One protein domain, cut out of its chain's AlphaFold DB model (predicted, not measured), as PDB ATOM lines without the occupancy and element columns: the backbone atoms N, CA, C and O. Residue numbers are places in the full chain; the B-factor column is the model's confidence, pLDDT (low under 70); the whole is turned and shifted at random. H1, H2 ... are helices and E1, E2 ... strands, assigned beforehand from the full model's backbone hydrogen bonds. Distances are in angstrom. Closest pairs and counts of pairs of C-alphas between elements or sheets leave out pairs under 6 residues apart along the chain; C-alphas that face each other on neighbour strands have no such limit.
ATOM      1  N   ALA A 292       1.212  52.018  -3.106       94.50
ATOM      2  CA  ALA A 292       2.157  51.040  -2.582       94.50
ATOM      3  C   ALA A 292       3.598  51.330  -3.019       94.50
ATOM      4  O   ALA A 292       4.490  51.281  -2.179       94.50
ATOM      5  N   LEU A 293       3.829  51.715  -4.278       94.38
ATOM      6  CA  LEU A 293       5.153  52.135  -4.751       94.38
ATOM      7  C   LEU A 293       5.646  53.372  -3.992       94.38
ATOM      8  O   LEU A 293       6.773  53.400  -3.502       94.38
ATOM      9  N   THR A 294       4.779  54.372  -3.824       94.56
ATOM     10  CA  THR A 294       5.106  55.574  -3.047       94.56
ATOM     11  C   THR A 294       5.478  55.209  -1.609       94.56
ATOM     12  O   THR A 294       6.501  55.663  -1.102       94.56
ATOM     13  N   ALA A 295       4.709  54.336  -0.958       94.94
ATOM     14  CA  ALA A 295       5.011  53.852   0.385       94.94
ATOM     15  C   ALA A 295       6.278  52.981   0.441       94.94
ATOM     16  O   ALA A 295       6.990  53.028   1.441       94.94
ATOM     17  N   ALA A 296       6.610  52.234  -0.616       94.69
ATOM     18  CA  ALA A 296       7.828  51.427  -0.687       94.69
ATOM     19  C   ALA A 296       9.097  52.276  -0.538       94.69
ATOM     20  O   ALA A 296      10.066  51.815   0.063       94.69
ATOM     21  N   THR A 297       9.079  53.534  -0.997       94.06
ATOM     22  CA  THR A 297      10.212  54.463  -0.835       94.06
ATOM     23  C   THR A 297      10.602  54.676   0.633       94.06
ATOM     24  O   THR A 297      11.793  54.766   0.935       94.06
ATOM     25  N   PHE A 298       9.634  54.634   1.560       93.88
ATOM     26  CA  PHE A 298       9.890  54.694   3.006       93.88
ATOM     27  C   PHE A 298      10.755  53.528   3.503       93.88
ATOM     28  O   PHE A 298      11.549  53.693   4.425       93.88
ATOM     29  N   PHE A 299      10.604  52.352   2.891       93.88
ATOM     30  CA  PHE A 299      11.327  51.135   3.256       93.88
ATOM     31  C   PHE A 299      12.640  50.964   2.484       93.88
ATOM     32  O   PHE A 299      13.565  50.358   3.019       93.88
ATOM     33  N   CYS A 300      12.726  51.487   1.255       92.25
ATOM     34  CA  CYS A 300      13.926  51.403   0.412       92.25
ATOM     35  C   CYS A 300      15.005  52.408   0.825       92.25
ATOM     36  O   CYS A 300      16.191  52.123   0.701       92.25
ATOM     37  N   TYR A 301      14.612  53.563   1.373       93.19
ATOM     38  CA  TYR A 301      15.550  54.620   1.756       93.19
ATOM     39  C   TYR A 301      15.506  54.955   3.256       93.19
ATOM     40  O   TYR A 301      15.247  56.109   3.602       93.19
ATOM     41  N   PRO A 302      15.789  54.005   4.180       92.06
ATOM     42  CA  PRO A 302      15.717  54.262   5.622       92.06
ATOM     43  C   PRO A 302      16.528  55.477   6.090       92.06
ATOM     44  O   PRO A 302      16.134  56.164   7.025       92.06
ATOM     45  N   SER A 303      17.646  55.781   5.424       92.44
ATOM     46  CA  SER A 303      18.505  56.931   5.735       92.44
ATOM     47  C   SER A 303      17.835  58.293   5.518       92.44
ATOM     48  O   SER A 303      18.295  59.284   6.082       92.44
ATOM     49  N   HIS A 304      16.765  58.367   4.720       92.44
ATOM     50  CA  HIS A 304      16.030  59.609   4.459       92.44
ATOM     51  C   HIS A 304      14.985  59.926   5.536       92.44
ATOM     52  O   HIS A 304      14.437  61.028   5.553       92.44
ATOM     53  N   TYR A 305      14.709  58.978   6.432       93.12
ATOM     54  CA  TYR A 305      13.597  59.038   7.372       93.12
ATOM     55  C   TYR A 305      14.122  58.890   8.809       93.12
ATOM     56  O   TYR A 305      14.605  57.813   9.185       93.12
ATOM     57  N   PRO A 306      14.049  59.945   9.644       92.81
ATOM     58  CA  PRO A 306      14.634  59.939  10.986       92.81
ATOM     59  C   PRO A 306      14.068  58.837  11.897       92.81
ATOM     60  O   PRO A 306      14.729  58.419  12.850       92.81
ATOM     61  N   GLU A 307      12.871  58.332  11.597       92.44
ATOM     62  CA  GLU A 307      12.174  57.276  12.329       92.44
ATOM     63  C   GLU A 307      12.903  55.923  12.286       92.44
ATOM     64  O   GLU A 307      12.724  55.105  13.193       92.44
ATOM     65  N   TRP A 308      13.730  55.683  11.262       93.19
ATOM     66  CA  TRP A 308      14.566  54.481  11.156       93.19
ATOM     67  C   TRP A 308      15.860  54.595  11.961       93.19
ATOM     68  O   TRP A 308      16.329  53.605  12.515       93.19
ATOM     69  N   SER A 309      16.420  55.803  12.049       90.69
ATOM     70  CA  SER A 309      17.686  56.096  12.735       90.69
ATOM     71  C   SER A 309      17.528  56.531  14.198       90.69
ATOM     72  O   SER A 309      18.517  56.840  14.861       90.69
ATOM     73  N   SER A 310      16.296  56.593  14.710       89.50
ATOM     74  CA  SER A 310      16.020  56.898  16.117       89.50
ATOM     75  C   SER A 310      16.739  55.905  17.051       89.50
ATOM     76  O   SER A 310      16.810  54.719  16.724       89.50
ATOM     77  N   PRO A 311      17.193  56.320  18.255       89.62
ATOM     78  CA  PRO A 311      17.711  55.400  19.278       89.62
ATOM     79  C   PRO A 311      16.745  54.257  19.617       89.62
ATOM     80  O   PRO A 311      17.142  53.207  20.115       89.62
ATOM     81  N   THR A 312      15.456  54.468  19.363       89.12
ATOM     82  CA  THR A 312      14.429  53.431  19.384       89.12
ATOM     83  C   THR A 312      13.677  53.510  18.058       89.12
ATOM     84  O   THR A 312      12.741  54.309  17.951       89.12
ATOM     85  N   PRO A 313      14.098  52.740  17.034       93.00
ATOM     86  CA  PRO A 313      13.410  52.713  15.750       93.00
ATOM     87  C   PRO A 313      11.937  52.356  15.941       93.00
ATOM     88  O   PRO A 313      11.595  51.573  16.833       93.00
ATOM     89  N   TRP A 314      11.060  52.909  15.101       92.44
ATOM     90  CA  TRP A 314       9.605  52.752  15.252       92.44
ATOM     91  C   TRP A 314       9.170  51.280  15.358       92.44
ATOM     92  O   TRP A 314       8.341  50.936  16.198       92.44
ATOM     93  N   PHE A 315       9.799  50.394  14.579       92.38
ATOM     94  CA  PHE A 315       9.508  48.959  14.549       92.38
ATOM     95  C   PHE A 315      10.013  48.201  15.789       92.38
ATOM     96  O   PHE A 315       9.567  47.090  16.056       92.38
ATOM     97  N   ALA A 316      10.939  48.786  16.553       92.75
ATOM     98  CA  ALA A 316      11.499  48.200  17.769       92.75
ATOM     99  C   ALA A 316      10.869  48.764  19.054       92.75
ATOM    100  O   ALA A 316      11.176  48.287  20.152       92.75
ATOM    101  N   SER A 317       9.990  49.764  18.938       87.19
ATOM    102  CA  SER A 317       9.292  50.346  20.078       87.19
ATOM    103  C   SER A 317       8.359  49.310  20.712       87.19
ATOM    104  O   SER A 317       7.351  48.907  20.141       87.19
ATOM    105  N   LYS A 318       8.695  48.866  21.929       69.19
ATOM    106  CA  LYS A 318       7.887  47.913  22.715       69.19
ATOM    107  C   LYS A 318       6.735  48.576  23.471       69.19
ATOM    108  O   LYS A 318       6.052  47.910  24.250       69.19
ATOM    109  N   GLY A 319       6.539  49.882  23.289       59.00
ATOM    110  CA  GLY A 319       5.476  50.615  23.956       59.00
ATOM    111  C   GLY A 319       4.126  50.021  23.568       59.00
ATOM    112  O   GLY A 319       3.678  50.223  22.451       59.00
ATOM    113  N   GLN A 320       3.482  49.320  24.506       58.41
ATOM    114  CA  GLN A 320       2.097  48.816  24.447       58.41
ATOM    115  C   GLN A 320       1.858  47.426  23.833       58.41
ATOM    116  O   GLN A 320       0.702  47.038  23.680       58.41
ATOM    117  N   GLY A 321       2.894  46.638  23.519       66.19
ATOM    118  CA  GLY A 321       2.693  45.267  23.008       66.19
ATOM    119  C   GLY A 321       1.944  45.199  21.667       66.19
ATOM    120  O   GLY A 321       1.473  44.135  21.268       66.19
ATOM    121  N   ARG A 322       1.842  46.335  20.973       74.00
ATOM    122  CA  ARG A 322       1.195  46.497  19.676       74.00
ATOM    123  C   ARG A 322       2.251  47.002  18.705       74.00
ATOM    124  O   ARG A 322       2.923  47.984  18.999       74.00
ATOM    125  N   LEU A 323       2.408  46.336  17.563       78.31
ATOM    126  CA  LEU A 323       3.251  46.884  16.503       78.31
ATOM    127  C   LEU A 323       2.582  48.160  15.984       78.31
ATOM    128  O   LEU A 323       1.383  48.181  15.688       78.31
ATOM    129  N   VAL A 324       3.347  49.235  15.916       80.75
ATOM    130  CA  VAL A 324       2.870  50.504  15.371       80.75
ATOM    131  C   VAL A 324       3.084  50.448  13.855       80.75
ATOM    132  O   VAL A 324       4.127  49.942  13.430       80.75
ATOM    133  N   PRO A 325       2.122  50.883  13.020       84.25
ATOM    134  CA  PRO A 325       2.392  51.074  11.598       84.25
ATOM    135  C   PRO A 325       3.571  52.048  11.403       84.25
ATOM    136  O   PRO A 325       3.920  52.786  12.329       84.25
ATOM    137  N   PRO A 326       4.189  52.085  10.210       88.50
ATOM    138  CA  PRO A 326       5.134  53.142   9.872       88.50
ATOM    139  C   PRO A 326       4.568  54.520  10.259       88.50
ATOM    140  O   PRO A 326       3.416  54.787   9.913       88.50
ATOM    141  N   PRO A 327       5.317  55.402  10.947       89.81
ATOM    142  CA  PRO A 327       4.768  56.666  11.449       89.81
ATOM    143  C   PRO A 327       4.150  57.558  10.367       89.81
ATOM    144  O   PRO A 327       3.129  58.197  10.599       89.81
ATOM    145  N   SER A 328       4.708  57.538   9.153       88.94
ATOM    146  CA  SER A 328       4.169  58.238   7.976       88.94
ATOM    147  C   SER A 328       2.803  57.716   7.507       88.94
ATOM    148  O   SER A 328       2.141  58.351   6.685       88.94
ATOM    149  N   LEU A 329       2.384  56.554   8.008       90.25
ATOM    150  CA  LEU A 329       1.151  55.859   7.655       90.25
ATOM    151  C   LEU A 329       0.194  55.715   8.844       90.25
ATOM    152  O   LEU A 329      -0.918  55.220   8.664       90.25
ATOM    153  N   ASP A 330       0.596  56.149  10.040       89.56
ATOM    154  CA  ASP A 330      -0.256  56.076  11.222       89.56
ATOM    155  C   ASP A 330      -1.478  56.996  11.085       89.56
ATOM    156  O   ASP A 330      -1.411  58.098  10.539       89.56
ATOM    157  N   GLY A 331      -2.634  56.512  11.538       88.25
ATOM    158  CA  GLY A 331      -3.910  57.226  11.440       88.25
ATOM    159  C   GLY A 331      -4.500  57.373  10.028       88.25
ATOM    160  O   GLY A 331      -5.603  57.915   9.897       88.25
ATOM    161  N   ARG A 332      -3.832  56.887   8.973       91.31
ATOM    162  CA  ARG A 332      -4.404  56.877   7.619       91.31
ATOM    163  C   ARG A 332      -5.627  55.964   7.558       91.31
ATOM    164  O   ARG A 332      -5.600  54.833   8.033       91.31
ATOM    165  N   LYS A 333      -6.702  56.469   6.949       89.62
ATOM    166  CA  LYS A 333      -7.978  55.751   6.774       89.62
ATOM    167  C   LYS A 333      -8.128  55.113   5.394       89.62
ATOM    168  O   LYS A 333      -9.070  54.366   5.166       89.62
ATOM    169  N   ASP A 334      -7.221  55.427   4.476       91.56
ATOM    170  CA  ASP A 334      -7.216  54.937   3.099       91.56
ATOM    171  C   ASP A 334      -6.338  53.693   2.920       91.56
ATOM    172  O   ASP A 334      -5.940  53.367   1.806       91.56
ATOM    173  N   LEU A 335      -6.003  53.007   4.016       93.12
ATOM    174  CA  LEU A 335      -5.253  51.764   3.971       93.12
ATOM    175  C   LEU A 335      -5.712  50.772   5.038       93.12
ATOM    176  O   LEU A 335      -6.134  51.132   6.135       93.12
ATOM    177  N   PHE A 336      -5.566  49.502   4.707       91.88
ATOM    178  CA  PHE A 336      -5.654  48.362   5.596       91.88
ATOM    179  C   PHE A 336      -4.235  47.923   5.970       91.88
ATOM    180  O   PHE A 336      -3.370  47.782   5.107       91.88
ATOM    181  N   THR A 337      -3.994  47.685   7.259       91.69
ATOM    182  CA  THR A 337      -2.708  47.181   7.760       91.69
ATOM    183  C   THR A 337      -2.908  45.848   8.460       91.69
ATOM    184  O   THR A 337      -3.724  45.731   9.374       91.69
ATOM    185  N   LYS A 338      -2.090  44.861   8.099       90.88
ATOM    186  CA  LYS A 338      -1.936  43.611   8.847       90.88
ATOM    187  C   LYS A 338      -0.460  43.336   9.050       90.88
ATOM    188  O   LYS A 338       0.329  43.489   8.128       90.88
ATOM    189  N   TYR A 339      -0.082  42.891  10.236       90.88
ATOM    190  CA  TYR A 339       1.297  42.531  10.529       90.88
ATOM    191  C   TYR A 339       1.369  41.328  11.460       90.88
ATOM    192  O   TYR A 339       0.397  40.951  12.117       90.88
ATOM    193  N   SER A 340       2.552  40.746  11.535       91.06
ATOM    194  CA  SER A 340       2.932  39.732  12.505       91.06
ATOM    195  C   SER A 340       4.387  39.950  12.900       91.06
ATOM    196  O   SER A 340       5.159  40.580  12.174       91.06
ATOM    197  N   TRP A 341       4.769  39.438  14.061       92.50
ATOM    198  CA  TRP A 341       6.167  39.361  14.447       92.50
ATOM    199  C   TRP A 341       6.454  38.009  15.071       92.50
ATOM    200  O   TRP A 341       5.567  37.343  15.602       92.50
ATOM    201  N   MET A 342       7.718  37.625  15.017       93.00
ATOM    202  CA  MET A 342       8.240  36.456  15.697       93.00
ATOM    203  C   MET A 342       9.609  36.780  16.288       93.00
ATOM    204  O   MET A 342      10.356  37.596  15.744       93.00
ATOM    205  N   SER A 343       9.947  36.133  17.399       93.69
ATOM    206  CA  SER A 343      11.275  36.216  18.006       93.69
ATOM    207  C   SER A 343      11.859  34.827  18.200       93.69
ATOM    208  O   SER A 343      11.193  33.955  18.760       93.69
ATOM    209  N   TYR A 344      13.112  34.647  17.799       95.31
ATOM    210  CA  TYR A 344      13.896  33.448  18.065       95.31
ATOM    211  C   TYR A 344      15.199  33.850  18.760       95.31
ATOM    212  O   TYR A 344      16.136  34.349  18.134       95.31
ATOM    213  N   GLY A 345      15.228  33.688  20.085       94.62
ATOM    214  CA  GLY A 345      16.314  34.205  20.915       94.62
ATOM    215  C   GLY A 345      16.445  35.728  20.768       94.62
ATOM    216  O   GLY A 345      15.458  36.438  20.974       94.62
ATOM    217  N   PRO A 346      17.633  36.259  20.420       95.38
ATOM    218  CA  PRO A 346      17.814  37.691  20.223       95.38
ATOM    219  C   PRO A 346      17.247  38.189  18.890       95.38
ATOM    220  O   PRO A 346      17.047  39.393  18.762       95.38
ATOM    221  N   SER A 347      16.995  37.316  17.916       96.25
ATOM    222  CA  SER A 347      16.533  37.707  16.585       96.25
ATOM    223  C   SER A 347      15.038  37.989  16.594       96.25
ATOM    224  O   SER A 347      14.247  37.180  17.079       96.25
ATOM    225  N   VAL A 348      14.648  39.122  16.025       95.31
ATOM    226  CA  VAL A 348      13.257  39.538  15.853       95.31
ATOM    227  C   VAL A 348      12.993  39.729  14.368       95.31
ATOM    228  O   VAL A 348      13.802  40.321  13.656       95.31
ATOM    229  N   LYS A 349      11.851  39.227  13.908       94.81
ATOM    230  CA  LYS A 349      11.377  39.361  12.535       94.81
ATOM    231  C   LYS A 349       9.959  39.908  12.561       94.81
ATOM    232  O   LYS A 349       9.093  39.330  13.212       94.81
ATOM    233  N   ILE A 350       9.730  41.005  11.857       93.69
ATOM    234  CA  ILE A 350       8.428  41.644  11.665       93.69
ATOM    235  C   ILE A 350       8.070  41.495  10.195       93.69
ATOM    236  O   ILE A 350       8.912  41.716   9.332       93.69
ATOM    237  N   GLN A 351       6.831  41.126   9.907       93.50
ATOM    238  CA  GLN A 351       6.287  41.079   8.555       93.50
ATOM    239  C   GLN A 351       4.967  41.833   8.528       93.50
ATOM    240  O   GLN A 351       4.165  41.700   9.452       93.50
ATOM    241  N   GLY A 352       4.727  42.601   7.473       92.38
ATOM    242  CA  GLY A 352       3.494  43.357   7.324       92.38
ATOM    243  C   GLY A 352       3.022  43.465   5.887       92.38
ATOM    244  O   GLY A 352       3.781  43.270   4.939       92.38
ATOM    245  N   VAL A 353       1.732  43.758   5.764       92.75
ATOM    246  CA  VAL A 353       1.017  44.039   4.527       92.75
ATOM    247  C   VAL A 353       0.257  45.337   4.722       92.75
ATOM    248  O   VAL A 353      -0.502  45.474   5.686       92.75
ATOM    249  N   LEU A 354       0.461  46.267   3.798       94.12
ATOM    250  CA  LEU A 354      -0.294  47.504   3.678       94.12
ATOM    251  C   LEU A 354      -1.058  47.435   2.364       94.12
ATOM    252  O   LEU A 354      -0.452  47.282   1.310       94.12
ATOM    253  N   GLN A 355      -2.374  47.529   2.421       94.94
ATOM    254  CA  GLN A 355      -3.216  47.572   1.234       94.94
ATOM    255  C   GLN A 355      -3.911  48.920   1.190       94.94
ATOM    256  O   GLN A 355      -4.542  49.299   2.167       94.94
ATOM    257  N   PHE A 356      -3.784  49.641   0.087       95.56
ATOM    258  CA  PHE A 356      -4.342  50.982  -0.069       95.56
ATOM    259  C   PHE A 356      -5.736  50.928  -0.712       95.56
ATOM    260  O   PHE A 356      -6.144  49.898  -1.251       95.56
ATOM    261  N   ASP A 357      -6.490  52.025  -0.653       94.50
ATOM    262  CA  ASP A 357      -7.817  52.142  -1.277       94.50
ATOM    263  C   ASP A 357      -7.765  52.156  -2.816       94.50
ATOM    264  O   ASP A 357      -8.768  51.849  -3.455       94.50
ATOM    265  N   ASP A 358      -6.604  52.394  -3.434       94.50
ATOM    266  CA  ASP A 358      -6.366  52.111  -4.860       94.50
ATOM    267  C   ASP A 358      -6.156  50.608  -5.151       94.50
ATOM    268  O   ASP A 358      -5.967  50.215  -6.301       94.50
ATOM    269  N   LEU A 359      -6.221  49.768  -4.112       94.38
ATOM    270  CA  LEU A 359      -5.958  48.326  -4.087       94.38
ATOM    271  C   LEU A 359      -4.510  47.920  -4.383       94.38
ATOM    272  O   LEU A 359      -4.205  46.723  -4.379       94.38
ATOM    273  N   SER A 360      -3.598  48.881  -4.558       94.62
ATOM    274  CA  SER A 360      -2.169  48.587  -4.543       94.62
ATOM    275  C   SER A 360      -1.779  48.017  -3.179       94.62
ATOM    276  O   SER A 360      -2.346  48.367  -2.136       94.62
ATOM    277  N   THR A 361      -0.837  47.081  -3.176       93.75
ATOM    278  CA  THR A 361      -0.455  46.358  -1.958       93.75
ATOM    279  C   THR A 361       1.050  46.406  -1.775       93.75
ATOM    280  O   THR A 361       1.798  46.169  -2.711       93.75
ATOM    281  N   LEU A 362       1.496  46.717  -0.565       93.88
ATOM    282  CA  LEU A 362       2.883  46.685  -0.133       93.88
ATOM    283  C   LEU A 362       3.052  45.554   0.875       93.88
ATOM    284  O   LEU A 362       2.339  45.494   1.874       93.88
ATOM    285  N   TRP A 363       4.047  44.711   0.667       93.44
ATOM    286  CA  TRP A 363       4.527  43.762   1.656       93.44
ATOM    287  C   TRP A 363       5.893  44.223   2.152       93.44
ATOM    288  O   TRP A 363       6.718  44.698   1.371       93.44
ATOM    289  N   TYR A 364       6.164  44.054   3.441       93.25
ATOM    290  CA  TYR A 364       7.478  44.344   4.004       93.25
ATOM    291  C   TYR A 364       7.880  43.327   5.069       93.25
ATOM    292  O   TYR A 364       7.041  42.690   5.714       93.25
ATOM    293  N   GLN A 365       9.186  43.198   5.271       94.56
ATOM    294  CA  GLN A 365       9.795  42.388   6.310       94.56
ATOM    295  C   GLN A 365      10.985  43.130   6.911       94.56
ATOM    296  O   GLN A 365      11.890  43.526   6.186       94.56
ATOM    297  N   ILE A 366      11.019  43.254   8.235       95.12
ATOM    298  CA  ILE A 366      12.133  43.852   8.975       95.12
ATOM    299  C   ILE A 366      12.707  42.789   9.905       95.12
ATOM    300  O   ILE A 366      11.970  42.186  10.684       95.12
ATOM    301  N   SER A 367      14.011  42.547   9.827       95.69
ATOM    302  CA  SER A 367      14.717  41.591  10.685       95.69
ATOM    303  C   SER A 367      15.825  42.309  11.441       95.69
ATOM    304  O   SER A 367      16.598  43.041  10.837       95.69
ATOM    305  N   TYR A 368      15.902  42.138  12.757       96.12
ATOM    306  CA  TYR A 368      16.896  42.816  13.595       96.12
ATOM    307  C   TYR A 368      17.227  41.993  14.841       96.12
ATOM    308  O   TYR A 368      16.572  40.995  15.145       96.12
ATOM    309  N   THR A 369      18.243  42.416  15.595       96.12
ATOM    310  CA  THR A 369      18.562  41.815  16.899       96.12
ATOM    311  C   THR A 369      18.049  42.694  18.033       96.12
ATOM    312  O   THR A 369      18.234  43.907  18.031       96.12
ATOM    313  N   SER A 370      17.435  42.102  19.055       93.38
ATOM    314  CA  SER A 370      16.865  42.832  20.195       93.38
ATOM    315  C   SER A 370      17.895  43.631  21.002       93.38
ATOM    316  O   SER A 370      17.512  44.550  21.721       93.38
ATOM    317  N   GLN A 371      19.184  43.305  20.865       94.31
ATOM    318  CA  GLN A 371      20.305  44.034  21.465       94.31
ATOM    319  C   GLN A 371      20.731  45.255  20.638       94.31
ATOM    320  O   GLN A 371      21.283  46.200  21.191       94.31
ATOM    321  N   ASN A 372      20.486  45.245  19.325       93.75
ATOM    322  CA  ASN A 372      20.856  46.322  18.417       93.75
ATOM    323  C   ASN A 372      19.829  46.441  17.283       93.75
ATOM    324  O   ASN A 372      20.039  45.944  16.176       93.75
ATOM    325  N   ALA A 373      18.715  47.121  17.564       93.31
ATOM    326  CA  ALA A 373      17.678  47.384  16.570       93.31
ATOM    327  C   ALA A 373      18.115  48.357  15.466       93.31
ATOM    328  O   ALA A 373      17.491  48.386  14.412       93.31
ATOM    329  N   GLY A 374      19.188  49.127  15.690       92.06
ATOM    330  CA  GLY A 374      19.775  49.996  14.671       92.06
ATOM    331  C   GLY A 374      20.488  49.223  13.557       92.06
ATOM    332  O   GLY A 374      20.689  49.771  12.480       92.06
ATOM    333  N   ASN A 375      20.833  47.951  13.790       94.50
ATOM    334  CA  ASN A 375      21.325  47.042  12.761       94.50
ATOM    335  C   ASN A 375      20.191  46.102  12.324       94.50
ATOM    336  O   ASN A 375      19.915  45.092  12.979       94.50
ATOM    337  N   PHE A 376      19.513  46.474  11.240       95.31
ATOM    338  CA  PHE A 376      18.357  45.762  10.709       95.31
ATOM    339  C   PHE A 376      18.511  45.479   9.211       95.31
ATOM    340  O   PHE A 376      19.211  46.184   8.489       95.31
ATOM    341  N   GLU A 377      17.802  44.459   8.744       95.31
ATOM    342  CA  GLU A 377      17.577  44.150   7.337       95.31
ATOM    343  C   GLU A 377      16.113  44.451   7.005       95.31
ATOM    344  O   GLU A 377      15.210  44.025   7.732       95.31
ATOM    345  N   CYS A 378      15.867  45.167   5.909       94.31
ATOM    346  CA  CYS A 378      14.529  45.471   5.417       94.31
ATOM    347  C   CYS A 378      14.348  44.888   4.012       94.31
ATOM    348  O   CYS A 378      15.162  45.138   3.127       94.31
ATOM    349  N   LYS A 379      13.278  44.119   3.808       93.94
ATOM    350  CA  LYS A 379      12.828  43.643   2.495       93.94
ATOM    351  C   LYS A 379      11.455  44.222   2.213       93.94
ATOM    352  O   LYS A 379      10.608  44.255   3.104       93.94
ATOM    353  N   VAL A 380      11.226  44.636   0.978       92.50
ATOM    354  CA  VAL A 380       9.970  45.241   0.547       92.50
ATOM    355  C   VAL A 380       9.598  44.727  -0.837       92.50
ATOM    356  O   VAL A 380      10.465  44.433  -1.654       92.50
ATOM    357  N   SER A 381       8.304  44.566  -1.079       89.94
ATOM    358  CA  SER A 381       7.730  44.215  -2.376       89.94
ATOM    359  C   SER A 381       6.389  44.921  -2.506       89.94
ATOM    360  O   SER A 381       5.724  45.157  -1.499       89.94
ATOM    361  N   TYR A 382       5.979  45.268  -3.720       92.12
ATOM    362  CA  TYR A 382       4.682  45.887  -3.951       92.12
ATOM    363  C   TYR A 382       4.003  45.322  -5.196       92.12
ATOM    364  O   TYR A 382       4.649  44.783  -6.089       92.12
ATOM    365  N   ALA A 383       2.686  45.472  -5.241       90.19
ATOM    366  CA  ALA A 383       1.846  45.246  -6.398       90.19
ATOM    367  C   ALA A 383       1.142  46.556  -6.748       90.19
ATOM    368  O   ALA A 383       0.645  47.267  -5.869       90.19
ATOM    369  N   GLU A 384       1.114  46.864  -8.039       90.56
ATOM    370  CA  GLU A 384       0.313  47.953  -8.590       90.56
ATOM    371  C   GLU A 384      -1.189  47.692  -8.386       90.56
ATOM    372  O   GLU A 384      -1.585  46.547  -8.143       90.56
TER     373      GLU A 384
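This is residues 292 to 384 of the 630 residues of an uncharacterized protein of Pseudomicrostroma glucosiphilum (UniProt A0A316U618). What is the shape? A twisted wall of four strands has H1 along one face, and the loop of residues 310 to 334 covers part of that same face. What builds it? The 93 printed residues, of mixed class, hold H1, H2, E1, E2, E3, E4 along the chain; in that order the strands form an antiparallel meander, each beside the one before. How large? It is compact, radius of gyration of the C-alphas 12.8 A, spanning 38 by 25 by 22 A.

Which strands pair? E1 (335 to 344), E2 (347 to 356), E3 (361 to 369) and E4 (372 to 383) form successive hairpins; within hydrogen-bond range are N 340 and O 351, N 350 and O 366, and N 365 and O 379, each 2.8 A. Where are the helices? H1 (292 to 300), height 7.8 A over the sheet, lies only just over E3 without E4, which has 2 of its 9 C-alphas; its closest C-alphas to E3 are Ala 292 and Leu 362, 5.0 A. H2 (306 to 309) only grazes the sheet. In H1, 3 of 5 O i to N i+4 pairs are within range; H2 is too short for one.

Where is H1's start? C-alpha 292 is at (2.157, 51.040, -2.582); H1 is 12.1 A long. Where does E4 end? C-alpha 383 is at (1.846, 45.246, -6.398); E4, 31.3 A, bends by 60 degrees at residue 375.

Is anything cut? The printed part has no cut; the H2 to E1 link is long. Where is confidence low? Residues 318 to 321 are under 70.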